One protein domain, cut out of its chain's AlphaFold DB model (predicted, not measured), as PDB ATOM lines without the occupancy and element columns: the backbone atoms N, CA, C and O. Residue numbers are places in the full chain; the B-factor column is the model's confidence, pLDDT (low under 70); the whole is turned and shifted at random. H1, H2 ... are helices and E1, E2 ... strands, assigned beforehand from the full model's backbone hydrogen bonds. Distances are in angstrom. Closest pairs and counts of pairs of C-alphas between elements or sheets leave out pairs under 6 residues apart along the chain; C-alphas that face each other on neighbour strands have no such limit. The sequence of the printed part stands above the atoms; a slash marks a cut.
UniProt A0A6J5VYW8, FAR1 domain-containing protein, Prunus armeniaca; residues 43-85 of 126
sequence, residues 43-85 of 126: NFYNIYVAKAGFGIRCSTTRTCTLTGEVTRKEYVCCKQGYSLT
ATOM      1  N   ASN A  43     108.378 185.398 187.061       83.81
ATOM      2  CA  ASN A  43     107.061 184.938 187.490       83.81
ATOM      3  C   ASN A  43     105.929 185.640 186.732       83.81
ATOM      4  O   ASN A  43     105.001 184.973 186.267       83.81
ATOM      5  N   PHE A  44     106.027 186.957 186.532       82.25
ATOM      6  CA  PHE A  44     105.044 187.729 185.772       82.25
ATOM      7  C   PHE A  44     104.871 187.185 184.348       82.25
ATOM      8  O   PHE A  44     103.752 186.882 183.918       82.25
ATOM      9  N   TYR A  45     105.979 186.994 183.624       80.38
ATOM     10  CA  TYR A  45     105.920 186.465 182.264       80.38
ATOM     11  C   TYR A  45     105.497 184.993 182.233       80.38
ATOM     12  O   TYR A  45     104.713 184.632 181.359       80.38
ATOM     13  N   ASN A  46     105.923 184.162 183.194       81.31
ATOM     14  CA  ASN A  46     105.488 182.764 183.301       81.31
ATOM     15  C   ASN A  46     103.970 182.622 183.453       81.31
ATOM     16  O   ASN A  46     103.362 181.798 182.774       81.31
ATOM     17  N   ILE A  47     103.341 183.442 184.298       82.31
ATOM     18  CA  ILE A  47     101.882 183.426 184.495       82.31
ATOM     19  C   ILE A  47     101.153 183.782 183.193       82.31
ATOM     20  O   ILE A  47     100.144 183.157 182.850       82.31
ATOM     21  N   TYR A  48     101.663 184.774 182.458       82.44
ATOM     22  CA  TYR A  48     101.119 185.164 181.160       82.44
ATOM     23  C   TYR A  48     101.215 184.024 180.138       82.44
ATOM     24  O   TYR A  48     100.208 183.652 179.530       82.44
ATOM     25  N   VAL A  49     102.403 183.439 179.966       78.88
ATOM     26  CA  VAL A  49     102.628 182.414 178.937       78.88
ATOM     27  C   VAL A  49     101.952 181.086 179.264       78.88
ATOM     28  O   VAL A  49     101.419 180.451 178.356       78.88
ATOM     29  N   ALA A  50     101.862 180.717 180.547       78.25
ATOM     30  CA  ALA A  50     101.127 179.537 180.990       78.25
ATOM     31  C   ALA A  50      99.657 179.611 180.557       78.25
ATOM     32  O   ALA A  50      99.116 178.648 180.020       78.25
ATOM     33  N   LYS A  51      99.028 180.786 180.698       77.38
ATOM     34  CA  LYS A  51      97.663 181.019 180.201       77.38
ATOM     35  C   LYS A  51      97.582 181.066 178.680       77.38
ATOM     36  O   LYS A  51      96.568 180.673 178.120       77.38
ATOM     37  N   ALA A  52      98.641 181.519 178.019       76.56
ATOM     38  CA  ALA A  52      98.736 181.537 176.565       76.56
ATOM     39  C   ALA A  52      99.077 180.157 175.951       76.56
ATOM     40  O   ALA A  52      99.121 180.024 174.726       76.56
ATOM     41  N   GLY A  53      99.322 179.133 176.778       76.25
ATOM     42  CA  GLY A  53      99.621 177.767 176.346       76.25
ATOM     43  C   GLY A  53     101.059 177.560 175.860       76.25
ATOM     44  O   GLY A  53     101.290 176.787 174.930       76.25
ATOM     45  N   PHE A  54     102.034 178.278 176.422       76.62
ATOM     46  CA  PHE A  54     103.459 178.065 176.149       76.62
ATOM     47  C   PHE A  54     104.345 178.412 177.350       76.62
ATOM     48  O   PHE A  54     103.897 179.032 178.304       76.62
ATOM     49  N   GLY A  55     105.612 177.995 177.318       77.25
ATOM     50  CA  GLY A  55     106.618 178.371 178.319       77.25
ATOM     51  C   GLY A  55     107.526 179.507 177.845       77.25
ATOM     52  O   GLY A  55     107.495 179.891 176.673       77.25
ATOM     53  N   ILE A  56     108.380 180.004 178.739       81.38
ATOM     54  CA  ILE A  56     109.519 180.869 178.402       81.38
ATOM     55  C   ILE A  56     110.833 180.210 178.811       81.38
ATOM     56  O   ILE A  56     110.886 179.427 179.757       81.38
ATOM     57  N   ARG A  57     111.910 180.561 178.111       80.56
ATOM     58  CA  ARG A  57     113.289 180.228 178.477       80.56
ATOM     59  C   ARG A  57     114.123 181.496 178.565       80.56
ATOM     60  O   ARG A  57     113.856 182.475 177.867       80.56
ATOM     61  N   CYS A  58     115.157 181.471 179.398       82.38
ATOM     62  CA  CYS A  58     116.166 182.521 179.391       82.38
ATOM     63  C   CYS A  58     117.019 182.367 178.124       82.38
ATOM     64  O   CYS A  58     117.612 181.312 177.908       82.38
ATOM     65  N   SER A  59     117.057 183.397 177.280       80.38
ATOM     66  CA  SER A  59     117.922 183.432 176.096       80.38
ATOM     67  C   SER A  59     119.306 183.945 176.465       80.38
ATOM     68  O   SER A  59     120.305 183.274 176.227       80.38
ATOM     69  N   THR A  60     119.352 185.116 177.101       77.69
ATOM     70  CA  THR A  60     120.598 185.830 177.384       77.69
ATOM     71  C   THR A  60     120.554 186.386 178.798       77.69
ATOM     72  O   THR A  60     119.545 186.949 179.222       77.69
ATOM     73  N   THR A  61     121.661 186.272 179.527       85.06
ATOM     74  CA  THR A  61     121.887 186.993 180.784       85.06
ATOM     75  C   THR A  61     123.176 187.788 180.640       85.06
ATOM     76  O   THR A  61     124.196 187.237 180.234       85.06
ATOM     77  N   ARG A  62     123.130 189.083 180.947       81.38
ATOM     78  CA  ARG A  62     124.310 189.941 181.038       81.38
ATOM     79  C   ARG A  62     124.527 190.303 182.494       81.38
ATOM     80  O   ARG A  62     123.607 190.763 183.170       81.38
ATOM     81  N   THR A  63     125.752 190.103 182.942       86.75
ATOM     82  CA  THR A  63     126.213 190.482 184.270       86.75
ATOM     83  C   THR A  63     127.270 191.567 184.151       86.75
ATOM     84  O   THR A  63     127.996 191.658 183.158       86.75
ATOM     85  N   CYS A  64     127.331 192.431 185.155       78.88
ATOM     86  CA  CYS A  64     128.456 193.321 185.347       78.88
ATOM     87  C   CYS A  64     129.696 192.468 185.631       78.88
ATOM     88  O   CYS A  64     129.684 191.640 186.537       78.88
ATOM     89  N   THR A  65     130.775 192.664 184.880       85.19
ATOM     90  CA  THR A  65     132.018 191.901 185.082       85.19
ATOM     91  C   THR A  65     132.741 192.282 186.371       85.19
ATOM     92  O   THR A  65     133.519 191.486 186.883       85.19
ATOM     93  N   LEU A  66     132.486 193.485 186.893       85.44
ATOM     94  CA  LEU A  66     133.118 194.007 188.105       85.44
ATOM     95  C   LEU A  66     132.388 193.562 189.377       85.44
ATOM     96  O   LEU A  66     133.041 193.174 190.339       85.44
ATOM     97  N   THR A  67     131.051 193.618 189.389       86.12
ATOM     98  CA  THR A  67     130.235 193.291 190.577       86.12
ATOM     99  C   THR A  67     129.617 191.894 190.520       86.12
ATOM    100  O   THR A  67     129.165 191.384 191.537       86.12
ATOM    101  N   GLY A  68     129.577 191.258 189.346       80.31
ATOM    102  CA  GLY A  68     128.888 189.982 189.125       80.31
ATOM    103  C   GLY A  68     127.361 190.099 189.052       80.31
ATOM    104  O   GLY A  68     126.686 189.119 188.740       80.31
ATOM    105  N   GLU A  69     126.802 191.286 189.293       77.94
ATOM    106  CA  GLU A  69     125.357 191.504 189.344       77.94
ATOM    107  C   GLU A  69     124.715 191.447 187.960       77.94
ATOM    108  O   GLU A  69     125.288 191.884 186.958       77.94
ATOM    109  N   VAL A  70     123.488 190.930 187.896       80.75
ATOM    110  CA  VAL A  70     122.718 190.850 186.652       80.75
ATOM    111  C   VAL A  70     122.261 192.247 186.241       80.75
ATOM    112  O   VAL A  70     121.452 192.868 186.918       80.75
ATOM    113  N   THR A  71     122.742 192.720 185.092       79.94
ATOM    114  CA  THR A  71     122.374 194.029 184.530       79.94
ATOM    115  C   THR A  71     121.273 193.923 183.482       79.94
ATOM    116  O   THR A  71     120.555 194.887 183.234       79.94
ATOM    117  N   ARG A  72     121.132 192.758 182.835       78.56
ATOM    118  CA  ARG A  72     120.083 192.506 181.838       78.56
ATOM    119  C   ARG A  72     119.770 191.019 181.742       78.56
ATOM    120  O   ARG A  72     120.680 190.200 181.629       78.56
ATOM    121  N   LYS A  73     118.486 190.680 181.669       82.38
ATOM    122  CA  LYS A  73     118.002 189.340 181.316       82.38
ATOM    123  C   LYS A  73     117.013 189.419 180.165       82.38
ATOM    124  O   LYS A  73     116.161 190.300 180.134       82.38
ATOM    125  N   GLU A  74     117.134 188.487 179.229       82.19
ATOM    126  CA  GLU A  74     116.234 188.343 178.088       82.19
ATOM    127  C   GLU A  74     115.532 186.993 178.145       82.19
ATOM    128  O   GLU A  74     116.176 185.939 178.149       82.19
ATOM    129  N   TYR A  75     114.203 187.034 178.136       79.88
ATOM    130  CA  TYR A  75     113.350 185.856 178.098       79.88
ATOM    131  C   TYR A  75     112.694 185.730 176.725       79.88
ATOM    132  O   TYR A  75     112.241 186.719 176.150       79.88
ATOM    133  N   VAL A  76     112.631 184.507 176.207       76.38
ATOM    134  CA  VAL A  76     112.016 184.186 174.913       76.38
ATOM    135  C   VAL A  76     110.998 183.063 175.073       76.38
ATOM    136  O   VAL A  76     111.112 182.232 175.971       76.38
ATOM    137  N   CYS A  77     109.988 183.026 174.206       78.19
ATOM    138  CA  CYS A  77     108.961 181.986 174.221       78.19
ATOM    139  C   CYS A  77     109.532 180.632 173.762       78.19
ATOM    140  O   CYS A  77     110.215 180.558 172.744       78.19
ATOM    141  N   CYS A  78     109.192 179.539 174.447       67.31
ATOM    142  CA  CYS A  78     109.596 178.180 174.068       67.31
ATOM    143  C   CYS A  78     108.981 177.694 172.740       67.31
ATOM    144  O   CYS A  78     109.445 176.700 172.195       67.31
ATOM    145  N   LYS A  79     107.981 178.393 172.176       64.38
ATOM    146  CA  LYS A  79     107.512 178.138 170.801       64.38
ATOM    147  C   LYS A  79     108.517 178.592 169.728       64.38
ATOM    148  O   LYS A  79     108.382 178.170 168.584       64.38
ATOM    149  N   GLN A  80     109.536 179.395 170.060       51.78
ATOM    150  CA  GLN A  80     110.671 179.634 169.155       51.78
ATOM    151  C   GLN A  80     111.545 178.374 169.090       51.78
ATOM    152  O   GLN A  80     112.462 178.198 169.893       51.78
ATOM    153  N   GLY A  81     111.225 177.493 168.139       44.25
ATOM    154  CA  GLY A  81     111.948 176.240 167.899       44.25
ATOM    155  C   GLY A  81     111.133 175.161 167.185       44.25
ATOM    156  O   GLY A  81     111.723 174.303 166.535       44.25
ATOM    157  N   TYR A  82     109.797 175.225 167.215       44.47
ATOM    158  CA  TYR A  82     109.006 174.489 166.234       44.47
ATOM    159  C   TYR A  82     109.176 175.212 164.905       44.47
ATOM    160  O   TYR A  82     108.682 176.326 164.726       44.47
ATOM    161  N   SER A  83     109.912 174.589 163.983       37.56
ATOM    162  CA  SER A  83     109.708 174.868 162.570       37.56
ATOM    163  C   SER A  83     108.201 174.787 162.353       37.56
ATOM    164  O   SER A  83     107.596 173.750 162.634       37.56
ATOM    165  N   LEU A  84     107.578 175.876 161.905       44.22
ATOM    166  CA  LEU A  84     106.383 175.720 161.099       44.22
ATOM    167  C   LEU A  84     106.872 174.896 159.909       44.22
ATOM    168  O   LEU A  84     107.389 175.451 158.941       44.22
ATOM    169  N   THR A  85     106.807 173.568 160.005       36.12
ATOM    170  CA  THR A  85     106.911 172.695 158.846       36.12
ATOM    171  C   THR A  85     105.633 172.929 158.058       36.12
ATOM    172  O   THR A  85     104.736 172.093 158.017       36.12
TER     173      THR A  85
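What this domain is: This is residues 43 to 85 of the 126 residues of the protein "FAR1 domain-containing protein" of Prunus armeniaca (UniProt A0A6J5VYW8). A long, narrow hairpin of two antiparallel strands, E1 and E2, makes most of the length, with one short helix, H1, near its open end and a tail, residues 78 to 85, running away from that same end. The six-residue loop between the strands lies at one far end of the whole, and H1 and the tail lie on different sides of the hairpin at the other. The printed part has 43 residues, with one named helix and two named strands in the order H1, E1, E2, and the sheet has the order E1, E2. The class is mixed, helices and strands, with 10 residues in the helix and 16 in the strands. The whole is only just loose, close to extended, with a radius of gyration of the C-alphas of 13.6 A, and its outline is flat, spanning 43 by 25 by 8 A.

How they stand to each other: Start with H1, residues 43 to 52, where every backbone O i to N i+4 pair is within hydrogen-bond range. Go on to E1, residues 56 to 63: the closest C-alphas of H1 and E1 are those of Asn 46 and Ile 56, 6.6 A apart, and 3 pairs of C-alphas are within 8 A. The centres of these two elements are 16.4 A apart. Then look at E2, residues 70 to 77, which has 1 pair of C-alphas within 8 A of H1, that of Val 49 and Cys 77, at 7.9 A. It is residues 45 to 50 of H1 that make its pairs of C-alphas within 10 A of the sheet, 6 with E1 and 6 with E2. E1 and E2 are a hairpin of antiparallel neighbours, with 161 degrees between their N-to-C directions. Find the C-alphas of Ile 56 and Cys 77, which face each other at 4.4 A, and at the other end those of Thr 63 and Val 70, at 4.2 A. Among the backbone pairs within hydrogen-bond range, N 57 and O 76 are 2.8 A apart, and N 62 and O 72 are 2.8 A apart. Look also at residue 59, where E1 bends by 51 degrees; N 59 is 2.8 A from O 74.

Where its parts are: Find C-alpha 43 at (107.061, 184.938, 187.490), where the printed part begins with Asn 43. From there H1 runs to Ala 52, and its first and last C-alphas are 14.2 A apart. A tight link of 3 residues leads to Ile 56, whose C-alpha is at (109.519, 180.869, 178.402). From there E1 runs to Thr 63, 20.1 A from first to last C-alpha. A short link of 6 residues, which includes Leu 66, leads to Val 70, where E2 begins. E2 is 20.6 A from first to last C-alpha and ends at Cys 77, with its C-alpha at (108.961, 181.986, 174.221).

The domain as a whole: The two C-alphas farthest apart are those of Leu 66, in the link between E1 and E2, and Thr 85, the last printed residue, at 44.7 A. From the first to the last printed C-alpha, Asn 43 to Thr 85, the distance is 31.2 A. The printed part has no cut, and neither link is long. After Cys 77 you will find residues 78 to 85 in no named element, and these are the 8 residues with pLDDT under 70. The mean pLDDT of the printed part is 74.7, while that of H1 is 80, that of E1 is 82 and that of E2 is 80.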